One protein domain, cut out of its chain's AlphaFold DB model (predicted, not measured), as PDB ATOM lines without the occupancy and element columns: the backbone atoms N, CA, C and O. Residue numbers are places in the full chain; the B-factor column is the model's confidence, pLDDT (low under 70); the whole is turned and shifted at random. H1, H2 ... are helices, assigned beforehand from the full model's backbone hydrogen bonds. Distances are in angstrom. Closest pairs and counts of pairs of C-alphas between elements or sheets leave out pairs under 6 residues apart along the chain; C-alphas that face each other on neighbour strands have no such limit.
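What this domain is: This is residues 2 to 31 and 63 to 121 of the 125 residues of an uncharacterized protein of Campylobacter sp. FOBRC14 (UniProt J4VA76). A long helix, H1, stands free of a loose pair of nearly parallel-lined helices, H2 and H3, and slants away from them without touching either. The chain turns back between H2 and H3, which run side by side in opposite ways, and residues 63 to 71 of H2 stick out. The printed part has 89 residues with three named helices, H1, H2 and H3 in that order, and no named strand; its class is all helix. It is loose, with a radius of gyration of the C-alphas of 17.0 A, and spans 51 by 37 by 31 A.

Where its parts are: H1 is residues 3 to 31, 42.3 A from first to last C-alpha, beginning at C-alpha 3 at (-33.689, 75.085, 71.166). H2 is residues 63 to 92, 43.8 A long, beginning at C-alpha 63 at (0.324, 62.896, 39.781). H3 is residues 98 to 121, 34.6 A long, ending at C-alpha 121 at (-14.671, 57.501, 53.107).

How they stand to each other: H1 is apart from H2 and from H3. H2 and H3 are close but not clearly touching, with 2 pairs of C-alphas within 8 A; their closest C-alphas, those of Leu 90 and Arg 101, are 6.2 A apart. They run opposite ways at a shallow tilt of 4 degrees. In H1, H2 and H3 every O i to N i+4 pair is within hydrogen-bond range.

The domain as a whole: The two C-alphas farthest apart, those of Asp 63 and Glu 96, are 51.7 A apart. Residues 32 to 62 are not printed, and C-alphas 31 and 63 are 33.5 A apart across this cut. The link from H2 to H3 is tight, 5 residues. The mean pLDDT of the printed part is 88.5; residues 29 to 31 and 63 to 66 are under 70.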
ATOM      1  N   LYS A   2     -32.520  76.500  75.671       85.25
ATOM      2  CA  LYS A   2     -33.698  76.178  74.851       85.25
ATOM      3  C   LYS A   2     -33.264  76.058  73.389       85.25
ATOM      4  O   LYS A   2     -32.274  76.669  73.000       85.25
ATOM      5  N   LEU A   3     -33.985  75.267  72.594       84.88
ATOM      6  CA  LEU A   3     -33.689  75.085  71.166       84.88
ATOM      7  C   LEU A   3     -33.641  76.432  70.427       84.88
ATOM      8  O   LEU A   3     -32.758  76.652  69.605       84.88
ATOM      9  N   ASP A   4     -34.523  77.354  70.808       86.25
ATOM     10  CA  ASP A   4     -34.592  78.709  70.257       86.25
ATOM     11  C   ASP A   4     -33.316  79.524  70.521       86.25
ATOM     12  O   ASP A   4     -32.880  80.283  69.657       86.25
ATOM     13  N   ASP A   5     -32.680  79.341  71.685       88.25
ATOM     14  CA  ASP A   5     -31.427  80.028  72.028       88.25
ATOM     15  C   ASP A   5     -30.276  79.532  71.137       88.25
ATOM     16  O   ASP A   5     -29.438  80.318  70.700       88.25
ATOM     17  N   ILE A   6     -30.255  78.226  70.848       87.50
ATOM     18  CA  ILE A   6     -29.249  77.590  69.987       87.50
ATOM     19  C   ILE A   6     -29.453  78.019  68.534       87.50
ATOM     20  O   ILE A   6     -28.494  78.399  67.868       87.50
ATOM     21  N   ALA A   7     -30.699  78.004  68.052       86.44
ATOM     22  CA  ALA A   7     -31.030  78.432  66.698       86.44
ATOM     23  C   ALA A   7     -30.643  79.897  66.468       86.44
ATOM     24  O   ALA A   7     -30.027  80.219  65.456       86.44
ATOM     25  N   LYS A   8     -30.945  80.773  67.433       91.31
ATOM     26  CA  LYS A   8     -30.562  82.183  67.360       91.31
ATOM     27  C   LYS A   8     -29.044  82.361  67.334       91.31
ATOM     28  O   LYS A   8     -28.542  83.066  66.469       91.31
ATOM     29  N   MET A   9     -28.323  81.690  68.235       92.31
ATOM     30  CA  MET A   9     -26.861  81.758  68.279       92.31
ATOM     31  C   MET A   9     -26.225  81.285  66.964       92.31
ATOM     32  O   MET A   9     -25.329  81.950  66.455       92.31
ATOM     33  N   ALA A  10     -26.722  80.187  66.386       89.12
ATOM     34  CA  ALA A  10     -26.232  79.670  65.112       89.12
ATOM     35  C   ALA A  10     -26.502  80.637  63.947       89.12
ATOM     36  O   ALA A  10     -25.632  80.837  63.104       89.12
ATOM     37  N   ILE A  11     -27.685  81.259  63.902       90.50
ATOM     38  CA  ILE A  11     -28.008  82.267  62.883       90.50
ATOM     39  C   ILE A  11     -27.068  83.468  63.010       90.50
ATOM     40  O   ILE A  11     -26.466  83.862  62.014       90.50
ATOM     41  N   ASP A  12     -26.910  84.011  64.219       92.12
ATOM     42  CA  ASP A  12     -26.061  85.179  64.469       92.12
ATOM     43  C   ASP A  12     -24.593  84.896  64.080       92.12
ATOM     44  O   ASP A  12     -23.943  85.728  63.446       92.12
ATOM     45  N   GLU A  13     -24.080  83.703  64.402       92.56
ATOM     46  CA  GLU A  13     -22.724  83.269  64.042       92.56
ATOM     47  C   GLU A  13     -22.537  83.139  62.525       92.56
ATOM     48  O   GLU A  13     -21.583  83.689  61.968       92.56
ATOM     49  N   VAL A  14     -23.468  82.469  61.840       90.69
ATOM     50  CA  VAL A  14     -23.421  82.304  60.380       90.69
ATOM     51  C   VAL A  14     -23.519  83.658  59.677       90.69
ATOM     52  O   VAL A  14     -22.761  83.918  58.744       90.69
ATOM     53  N   SER A  15     -24.406  84.547  60.129       88.88
ATOM     54  CA  SER A  15     -24.534  85.894  59.569       88.88
ATOM     55  C   SER A  15     -23.249  86.708  59.730       88.88
ATOM     56  O   SER A  15     -22.788  87.307  58.759       88.88
ATOM     57  N   ALA A  16     -22.625  86.678  60.912       92.69
ATOM     58  CA  ALA A  16     -21.363  87.376  61.146       92.69
ATOM     59  C   ALA A  16     -20.221  86.837  60.267       92.69
ATOM     60  O   ALA A  16     -19.373  87.604  59.807       92.69
ATOM     61  N   GLU A  17     -20.177  85.528  60.018       91.56
ATOM     62  CA  GLU A  17     -19.158  84.929  59.156       91.56
ATOM     63  C   GLU A  17     -19.372  85.280  57.676       91.56
ATOM     64  O   GLU A  17     -18.411  85.603  56.976       91.56
ATOM     65  N   LEU A  18     -20.624  85.318  57.209       88.50
ATOM     66  CA  LEU A  18     -20.955  85.769  55.853       88.50
ATOM     67  C   LEU A  18     -20.515  87.220  55.608       88.50
ATOM     68  O   LEU A  18     -19.898  87.500  54.579       88.50
ATOM     69  N   GLU A  19     -20.750  88.124  56.565       90.00
ATOM     70  CA  GLU A  19     -20.278  89.514  56.476       90.00
ATOM     71  C   GLU A  19     -18.744  89.589  56.382       90.00
ATOM     72  O   GLU A  19     -18.195  90.323  55.554       90.00
ATOM     73  N   LYS A  20     -18.019  88.796  57.184       91.50
ATOM     74  CA  LYS A  20     -16.550  88.733  57.100       91.50
ATOM     75  C   LYS A  20     -16.091  88.268  55.721       91.50
ATOM     76  O   LYS A  20     -15.213  88.908  55.141       91.50
ATOM     77  N   ILE A  21     -16.681  87.204  55.180       88.00
ATOM     78  CA  ILE A  21     -16.331  86.681  53.852       88.00
ATOM     79  C   ILE A  21     -16.552  87.755  52.778       88.00
ATOM     80  O   ILE A  21     -15.666  87.982  51.950       88.00
ATOM     81  N   GLU A  22     -17.673  88.476  52.826       84.25
ATOM     82  CA  GLU A  22     -17.974  89.554  51.880       84.25
ATOM     83  C   GLU A  22     -16.957  90.707  51.969       84.25
ATOM     84  O   GLU A  22     -16.480  91.209  50.948       84.25
ATOM     85  N   THR A  23     -16.560  91.111  53.182       85.88
ATOM     86  CA  THR A  23     -15.541  92.164  53.359       85.88
ATOM     87  C   THR A  23     -14.157  91.743  52.865       85.88
ATOM     88  O   THR A  23     -13.436  92.565  52.297       85.88
ATOM     89  N   ILE A  24     -13.781  90.473  53.041       83.88
ATOM     90  CA  ILE A  24     -12.518  89.927  52.528       83.88
ATOM     91  C   ILE A  24     -12.540  89.898  50.997       83.88
ATOM     92  O   ILE A  24     -11.550  90.288  50.376       83.88
ATOM     93  N   ALA A  25     -13.660  89.495  50.388       79.12
ATOM     94  CA  ALA A  25     -13.827  89.511  48.938       79.12
ATOM     95  C   ALA A  25     -13.675  90.934  48.370       79.12
ATOM     96  O   ALA A  25     -12.818  91.159  47.519       79.12
ATOM     97  N   LYS A  26     -14.389  91.916  48.940       79.19
ATOM     98  CA  LYS A  26     -14.307  93.332  48.532       79.19
ATOM     99  C   LYS A  26     -12.883  93.894  48.612       79.19
ATOM    100  O   LYS A  26     -12.405  94.510  47.665       79.19
ATOM    101  N   ARG A  27     -12.165  93.626  49.708       79.12
ATOM    102  CA  ARG A  27     -10.766  94.068  49.873       79.12
ATOM    103  C   ARG A  27      -9.807  93.394  48.890       79.12
ATOM    104  O   ARG A  27      -8.820  94.002  48.486       79.12
ATOM    105  N   LYS A  28     -10.063  92.135  48.522       74.88
ATOM    106  CA  LYS A  28      -9.252  91.401  47.541       74.88
ATOM    107  C   LYS A  28      -9.415  91.987  46.134       74.88
ATOM    108  O   LYS A  28      -8.412  92.119  45.434       74.88
ATOM    109  N   ASP A  29     -10.629  92.391  45.768       65.44
ATOM    110  CA  ASP A  29     -10.919  93.052  44.490       65.44
ATOM    111  C   ASP A  29     -10.291  94.457  44.422       65.44
ATOM    112  O   ASP A  29      -9.696  94.831  43.409       65.44
ATOM    113  N   GLU A  30     -10.332  95.217  45.523       65.69
ATOM    114  CA  GLU A  30      -9.674  96.529  45.634       65.69
ATOM    115  C   GLU A  30      -8.141  96.420  45.528       65.69
ATOM    116  O   GLU A  30      -7.515  97.174  44.783       65.69
ATOM    117  N   ALA A  31      -7.530  95.424  46.180       61.72
ATOM    118  CA  ALA A  31      -6.084  95.195  46.133       61.72
ATOM    119  C   ALA A  31      -5.573  94.676  44.771       61.72
ATOM    120  O   ALA A  31      -4.396  94.855  44.445       61.72
ATOM    121  N   ASP A  63       1.499  63.212  40.588       58.94
ATOM    122  CA  ASP A  63       0.324  62.896  39.781       58.94
ATOM    123  C   ASP A  63      -0.918  62.602  40.643       58.94
ATOM    124  O   ASP A  63      -1.955  63.235  40.456       58.94
ATOM    125  N   GLU A  64      -0.797  61.771  41.688       60.66
ATOM    126  CA  GLU A  64      -1.940  61.404  42.547       60.66
ATOM    127  C   GLU A  64      -2.488  62.611  43.319       60.66
ATOM    128  O   GLU A  64      -3.697  62.803  43.439       60.66
ATOM    129  N   SER A  65      -1.600  63.491  43.790       63.19
ATOM    130  CA  SER A  65      -2.005  64.736  44.457       63.19
ATOM    131  C   SER A  65      -2.768  65.669  43.515       63.19
ATOM    132  O   SER A  65      -3.687  66.368  43.943       63.19
ATOM    133  N   ARG A  66      -2.411  65.685  42.227       68.31
ATOM    134  CA  ARG A  66      -3.050  66.535  41.221       68.31
ATOM    135  C   ARG A  66      -4.440  66.021  40.852       68.31
ATOM    136  O   ARG A  66      -5.361  66.827  40.718       68.31
ATOM    137  N   ASP A  67      -4.599  64.704  40.768       72.19
ATOM    138  CA  ASP A  67      -5.886  64.054  40.515       72.19
ATOM    139  C   ASP A  67      -6.857  64.216  41.690       72.19
ATOM    140  O   ASP A  67      -8.032  64.525  41.478       72.19
ATOM    141  N   ILE A  68      -6.370  64.121  42.934       72.56
ATOM    142  CA  ILE A  68      -7.181  64.394  44.133       72.56
ATOM    143  C   ILE A  68      -7.687  65.840  44.111       72.56
ATOM    144  O   ILE A  68      -8.890  66.063  44.256       72.56
ATOM    145  N   ILE A  69      -6.804  66.816  43.864       72.44
ATOM    146  CA  ILE A  69      -7.167  68.242  43.796       72.44
ATOM    147  C   ILE A  69      -8.180  68.500  42.672       72.44
ATOM    148  O   ILE A  69      -9.166  69.200  42.893       72.44
ATOM    149  N   SER A  70      -7.980  67.905  41.493       77.50
ATOM    150  CA  SER A  70      -8.914  68.007  40.363       77.50
ATOM    151  C   SER A  70     -10.293  67.440  40.718       77.50
ATOM    152  O   SER A  70     -11.324  68.071  40.474       77.50
ATOM    153  N   SER A  71     -10.327  66.276  41.372       83.06
ATOM    154  CA  SER A  71     -11.575  65.642  41.800       83.06
ATOM    155  C   SER A  71     -12.319  66.478  42.848       83.06
ATOM    156  O   SER A  71     -13.548  66.577  42.804       83.06
ATOM    157  N   GLU A  72     -11.591  67.107  43.772       88.44
ATOM    158  CA  GLU A  72     -12.146  67.990  44.795       88.44
ATOM    159  C   GLU A  72     -12.695  69.275  44.181       88.44
ATOM    160  O   GLU A  72     -13.825  69.662  44.468       88.44
ATOM    161  N   GLU A  73     -11.950  69.896  43.267       89.31
ATOM    162  CA  GLU A  73     -12.396  71.092  42.558       89.31
ATOM    163  C   GLU A  73     -13.707  70.840  41.796       89.31
ATOM    164  O   GLU A  73     -14.632  71.652  41.866       89.31
ATOM    165  N   ILE A  74     -13.819  69.699  41.107       90.69
ATOM    166  CA  ILE A  74     -15.043  69.309  40.394       90.69
ATOM    167  C   ILE A  74     -16.208  69.137  41.370       90.69
ATOM    168  O   ILE A  74     -17.308  69.637  41.123       90.69
ATOM    169  N   PHE A  75     -15.989  68.452  42.492       91.25
ATOM    170  CA  PHE A  75     -17.030  68.278  43.500       91.25
ATOM    171  C   PHE A  75     -17.501  69.605  44.085       91.25
ATOM    172  O   PHE A  75     -18.707  69.824  44.165       91.25
ATOM    173  N   LEU A  76     -16.578  70.496  44.446       94.00
ATOM    174  CA  LEU A  76     -16.914  71.796  45.018       94.00
ATOM    175  C   LEU A  76     -17.666  72.680  44.015       94.00
ATOM    176  O   LEU A  76     -18.619  73.351  44.407       94.00
ATOM    177  N   LYS A  77     -17.308  72.642  42.723       94.25
ATOM    178  CA  LYS A  77     -18.071  73.324  41.661       94.25
ATOM    179  C   LYS A  77     -19.498  72.791  41.562       94.25
ATOM    180  O   LYS A  77     -20.441  73.573  41.628       94.25
ATOM    181  N   ASN A  78     -19.662  71.469  41.506       93.12
ATOM    182  CA  ASN A  78     -20.985  70.844  41.449       93.12
ATOM    183  C   ASN A  78     -21.817  71.136  42.707       93.12
ATOM    184  O   ASN A  78     -23.019  71.379  42.625       93.12
ATOM    185  N   LEU A  79     -21.193  71.105  43.888       94.62
ATOM    186  CA  LEU A  79     -21.861  71.426  45.145       94.62
ATOM    187  C   LEU A  79     -22.320  72.886  45.158       94.62
ATOM    188  O   LEU A  79     -23.463  73.154  45.519       94.62
ATOM    189  N   ARG A  80     -21.462  73.811  44.715       96.19
ATOM    190  CA  ARG A  80     -21.798  75.230  44.582       96.19
ATOM    191  C   ARG A  80     -23.007  75.433  43.669       96.19
ATOM    192  O   ARG A  80     -23.969  76.046  44.113       96.19
ATOM    193  N   GLU A  81     -22.985  74.895  42.449       96.50
ATOM    194  CA  GLU A  81     -24.099  75.031  41.496       96.50
ATOM    195  C   GLU A  81     -25.411  74.509  42.093       96.50
ATOM    196  O   GLU A  81     -26.457  75.148  42.009       96.50
ATOM    197  N   ARG A  82     -25.356  73.368  42.783       96.25
ATOM    198  CA  ARG A  82     -26.529  72.790  43.444       96.25
ATOM    199  C   ARG A  82     -27.062  73.648  44.594       96.25
ATOM    200  O   ARG A  82     -28.277  73.697  44.776       96.25
ATOM    201  N   ILE A  83     -26.189  74.294  45.370       96.38
ATOM    202  CA  ILE A  83     -26.588  75.236  46.428       96.38
ATOM    203  C   ILE A  83     -27.212  76.494  45.810       96.38
ATOM    204  O   ILE A  83     -28.242  76.958  46.292       96.38
ATOM    205  N   GLU A  84     -26.632  77.021  44.729       96.69
ATOM    206  CA  GLU A  84     -27.165  78.188  44.014       96.69
ATOM    207  C   GLU A  84     -28.577  77.910  43.466       96.69
ATOM    208  O   GLU A  84     -29.494  78.686  43.734       96.69
ATOM    209  N   VAL A  85     -28.790  76.759  42.817       95.62
ATOM    210  CA  VAL A  85     -30.116  76.333  42.324       95.62
ATOM    211  C   VAL A  85     -31.116  76.132  43.467       95.62
ATOM    212  O   VAL A  85     -32.283  76.507  43.344       95.62
ATOM    213  N   LEU A  86     -30.687  75.562  44.603       96.19
ATOM    214  CA  LEU A  86     -31.548  75.450  45.783       96.19
ATOM    215  C   LEU A  86     -32.003  76.834  46.263       96.19
ATOM    216  O   LEU A  86     -33.181  77.014  46.568       96.19
ATOM    217  N   PHE A  87     -31.088  77.801  46.346       95.75
ATOM    218  CA  PHE A  87     -31.423  79.158  46.768       95.75
ATOM    219  C   PHE A  87     -32.359  79.855  45.788       95.75
ATOM    220  O   PHE A  87     -33.309  80.494  46.238       95.75
ATOM    221  N   GLU A  88     -32.144  79.707  44.483       95.25
ATOM    222  CA  GLU A  88     -33.069  80.201  43.460       95.25
ATOM    223  C   GLU A  88     -34.473  79.617  43.672       95.25
ATOM    224  O   GLU A  88     -35.420  80.367  43.913       95.25
ATOM    225  N   GLY A  89     -34.595  78.287  43.758       92.94
ATOM    226  CA  GLY A  89     -35.878  77.623  43.997       92.94
ATOM    227  C   GLY A  89     -36.552  78.048  45.309       92.94
ATOM    228  O   GLY A  89     -37.749  78.328  45.339       92.94
ATOM    229  N   LEU A  90     -35.798  78.170  46.406       94.19
ATOM    230  CA  LEU A  90     -36.333  78.610  47.703       94.19
ATOM    231  C   LEU A  90     -36.763  80.084  47.729       94.19
ATOM    232  O   LEU A  90     -37.593  80.444  48.577       94.19
ATOM    233  N   ASN A  91     -36.178  80.920  46.869       91.50
ATOM    234  CA  ASN A  91     -36.523  82.332  46.711       91.50
ATOM    235  C   ASN A  91     -37.736  82.529  45.793       91.50
ATOM    236  O   ASN A  91     -38.524  83.443  46.034       91.50
ATOM    237  N   GLU A  92     -37.909  81.669  44.788       93.25
ATOM    238  CA  GLU A  92     -39.097  81.646  43.928       93.25
ATOM    239  C   GLU A  92     -40.335  81.098  44.651       93.25
ATOM    240  O   GLU A  92     -41.465  81.508  44.375       93.25
ATOM    241  N   MET A  93     -40.142  80.190  45.612       91.12
ATOM    242  CA  MET A  93     -41.237  79.662  46.420       91.12
ATOM    243  C   MET A  93     -41.893  80.757  47.287       91.12
ATOM    244  O   MET A  93     -41.194  81.486  48.000       91.12
ATOM    245  N   PRO A  94     -43.241  80.827  47.339       91.69
ATOM    246  CA  PRO A  94     -43.946  81.753  48.220       91.69
ATOM    247  C   PRO A  94     -43.497  81.607  49.674       91.69
ATOM    248  O   PRO A  94     -43.418  80.497  50.204       91.69
ATOM    249  N   LYS A  95     -43.254  82.734  50.354       88.69
ATOM    250  CA  LYS A  95     -42.784  82.741  51.754       88.69
ATOM    251  C   LYS A  95     -43.748  82.041  52.717       88.69
ATOM    252  O   LYS A  95     -43.304  81.529  53.739       88.69
ATOM    253  N   GLU A  96     -45.029  81.998  52.364       91.00
ATOM    254  CA  GLU A  96     -46.097  81.338  53.120       91.00
ATOM    255  C   GLU A  96     -45.986  79.803  53.092       91.00
ATOM    256  O   GLU A  96     -46.428  79.137  54.027       91.00
ATOM    257  N   ASN A  97     -45.303  79.228  52.093       92.38
ATOM    258  CA  ASN A  97     -45.066  77.785  51.972       92.38
ATOM    259  C   ASN A  97     -43.906  77.316  52.866       92.38
ATOM    260  O   ASN A  97     -43.015  76.585  52.428       92.38
ATOM    261  N   LEU A  98     -43.894  77.749  54.130       93.12
ATOM    262  CA  LEU A  98     -42.785  77.523  55.057       93.12
ATOM    263  C   LEU A  98     -42.477  76.032  55.241       93.12
ATOM    264  O   LEU A  98     -41.311  75.653  55.221       93.12
ATOM    265  N   GLN A  99     -43.511  75.195  55.357       93.50
ATOM    266  CA  GLN A  99     -43.340  73.754  55.546       93.50
ATOM    267  C   GLN A  99     -42.599  73.110  54.369       93.50
ATOM    268  O   GLN A  99     -41.618  72.402  54.577       93.50
ATOM    269  N   SER A 100     -43.017  73.398  53.135       93.38
ATOM    270  CA  SER A 100     -42.374  72.848  51.936       93.38
ATOM    271  C   SER A 100     -40.958  73.393  51.742       93.38
ATOM    272  O   SER A 100     -40.070  72.647  51.342       93.38
ATOM    273  N   ARG A 101     -40.716  74.675  52.063       94.94
ATOM    274  CA  ARG A 101     -39.371  75.277  52.030       94.94
ATOM    275  C   ARG A 101     -38.440  74.603  53.039       94.94
ATOM    276  O   ARG A 101     -37.299  74.291  52.705       94.94
ATOM    277  N   LEU A 102     -38.932  74.346  54.252       95.06
ATOM    278  CA  LEU A 102     -38.183  73.647  55.292       95.06
ATOM    279  C   LEU A 102     -37.888  72.199  54.887       95.06
ATOM    280  O   LEU A 102     -36.744  71.769  54.982       95.06
ATOM    281  N   GLU A 103     -38.887  71.468  54.392       95.88
ATOM    282  CA  GLU A 103     -38.722  70.080  53.951       95.88
ATOM    283  C   GLU A 103     -37.709  69.955  52.805       95.88
ATOM    284  O   GLU A 103     -36.800  69.129  52.882       95.88
ATOM    285  N   LEU A 104     -37.804  70.818  51.788       94.38
ATOM    286  CA  LEU A 104     -36.840  70.862  50.687       94.38
ATOM    287  C   LEU A 104     -35.419  71.150  51.195       94.38
ATOM    288  O   LEU A 104     -34.472  70.468  50.803       94.38
ATOM    289  N   THR A 105     -35.278  72.123  52.098       95.81
ATOM    290  CA  THR A 105     -33.983  72.484  52.696       95.81
ATOM    291  C   THR A 105     -33.395  71.310  53.479       95.81
ATOM    292  O   THR A 105     -32.230  70.972  53.291       95.81
ATOM    293  N   LEU A 106     -34.198  70.643  54.313       97.31
ATOM    294  CA  LEU A 106     -33.756  69.483  55.090       97.31
ATOM    295  C   LEU A 106     -33.318  68.337  54.181       97.31
ATOM    296  O   LEU A 106     -32.220  67.816  54.352       97.31
ATOM    297  N   LYS A 107     -34.120  67.991  53.166       97.06
ATOM    298  CA  LYS A 107     -33.779  66.928  52.209       97.06
ATOM    299  C   LYS A 107     -32.492  67.225  51.452       97.06
ATOM    300  O   LYS A 107     -31.675  66.329  51.242       97.06
ATOM    301  N   PHE A 108     -32.288  68.482  51.064       97.31
ATOM    302  CA  PHE A 108     -31.047  68.899  50.431       97.31
ATOM    303  C   PHE A 108     -29.843  68.757  51.368       97.31
ATOM    304  O   PHE A 108     -28.801  68.254  50.942       97.31
ATOM    305  N   LEU A 109     -29.968  69.186  52.629       97.19
ATOM    306  CA  LEU A 109     -28.891  69.090  53.617       97.19
ATOM    307  C   LEU A 109     -28.564  67.633  53.963       97.19
ATOM    308  O   LEU A 109     -27.390  67.280  53.977       97.19
ATOM    309  N   GLU A 110     -29.573  66.774  54.147       96.94
ATOM    310  CA  GLU A 110     -29.404  65.324  54.340       96.94
ATOM    311  C   GLU A 110     -28.625  64.701  53.174       96.94
ATOM    312  O   GLU A 110     -27.629  64.007  53.375       96.94
ATOM    313  N   PHE A 111     -29.041  64.989  51.938       96.19
ATOM    314  CA  PHE A 111     -28.360  64.485  50.749       96.19
ATOM    315  C   PHE A 111     -26.933  65.034  50.624       96.19
ATOM    316  O   PHE A 111     -26.018  64.318  50.223       96.19
ATOM    317  N   THR A 112     -26.719  66.306  50.950       95.56
ATOM    318  CA  THR A 112     -25.389  66.928  50.909       95.56
ATOM    319  C   THR A 112     -24.460  66.300  51.939       95.56
ATOM    320  O   THR A 112     -23.338  65.948  51.584       95.56
ATOM    321  N   LEU A 113     -24.936  66.080  53.167       96.50
ATOM    322  CA  LEU A 113     -24.179  65.408  54.219       96.50
ATOM    323  C   LEU A 113     -23.775  63.992  53.794       96.50
ATOM    324  O   LEU A 113     -22.590  63.677  53.822       96.50
ATOM    325  N   ALA A 114     -24.718  63.192  53.285       96.25
ATOM    326  CA  ALA A 114     -24.429  61.839  52.809       96.25
ATOM    327  C   ALA A 114     -23.387  61.818  51.671       96.25
ATOM    328  O   ALA A 114     -22.526  60.942  51.618       96.25
ATOM    329  N   ASN A 115     -23.424  62.800  50.760       93.50
ATOM    330  CA  ASN A 115     -22.405  62.924  49.715       93.50
ATOM    331  C   ASN A 115     -21.024  63.268  50.289       93.50
ATOM    332  O   ASN A 115     -20.024  62.735  49.812       93.50
ATOM    333  N   VAL A 116     -20.961  64.167  51.278       94.06
ATOM    334  CA  VAL A 116     -19.706  64.537  51.949       94.06
ATOM    335  C   VAL A 116     -19.120  63.329  52.673       94.06
ATOM    336  O   VAL A 116     -17.949  63.023  52.468       94.06
ATOM    337  N   GLU A 117     -19.931  62.604  53.444       94.69
ATOM    338  CA  GLU A 117     -19.520  61.379  54.140       94.69
ATOM    339  C   GLU A 117     -18.966  60.342  53.158       94.69
ATOM    340  O   GLU A 117     -17.834  59.888  53.314       94.69
ATOM    341  N   ASN A 118     -19.696  60.064  52.072       91.62
ATOM    342  CA  ASN A 118     -19.234  59.143  51.039       91.62
ATOM    343  C   ASN A 118     -17.895  59.586  50.420       91.62
ATOM    344  O   ASN A 118     -17.046  58.749  50.130       91.62
ATOM    345  N   ARG A 119     -17.663  60.887  50.198       89.69
ATOM    346  CA  ARG A 119     -16.369  61.343  49.659       89.69
ATOM    347  C   ARG A 119     -15.244  61.209  50.673       89.69
ATOM    348  O   ARG A 119     -14.173  60.761  50.282       89.69
ATOM    349  N   LEU A 120     -15.491  61.524  51.945       90.19
ATOM    350  CA  LEU A 120     -14.508  61.359  53.019       90.19
ATOM    351  C   LEU A 120     -14.064  59.896  53.176       90.19
ATOM    352  O   LEU A 120     -12.879  59.641  53.366       90.19
ATOM    353  N   GLU A 121     -14.984  58.938  53.047       90.69
ATOM    354  CA  GLU A 121     -14.671  57.501  53.107       90.69
ATOM    355  C   GLU A 121     -13.802  57.013  51.939       90.69
ATOM    356  O   GLU A 121     -13.038  56.058  52.093       90.69
TER     357      GLU A 121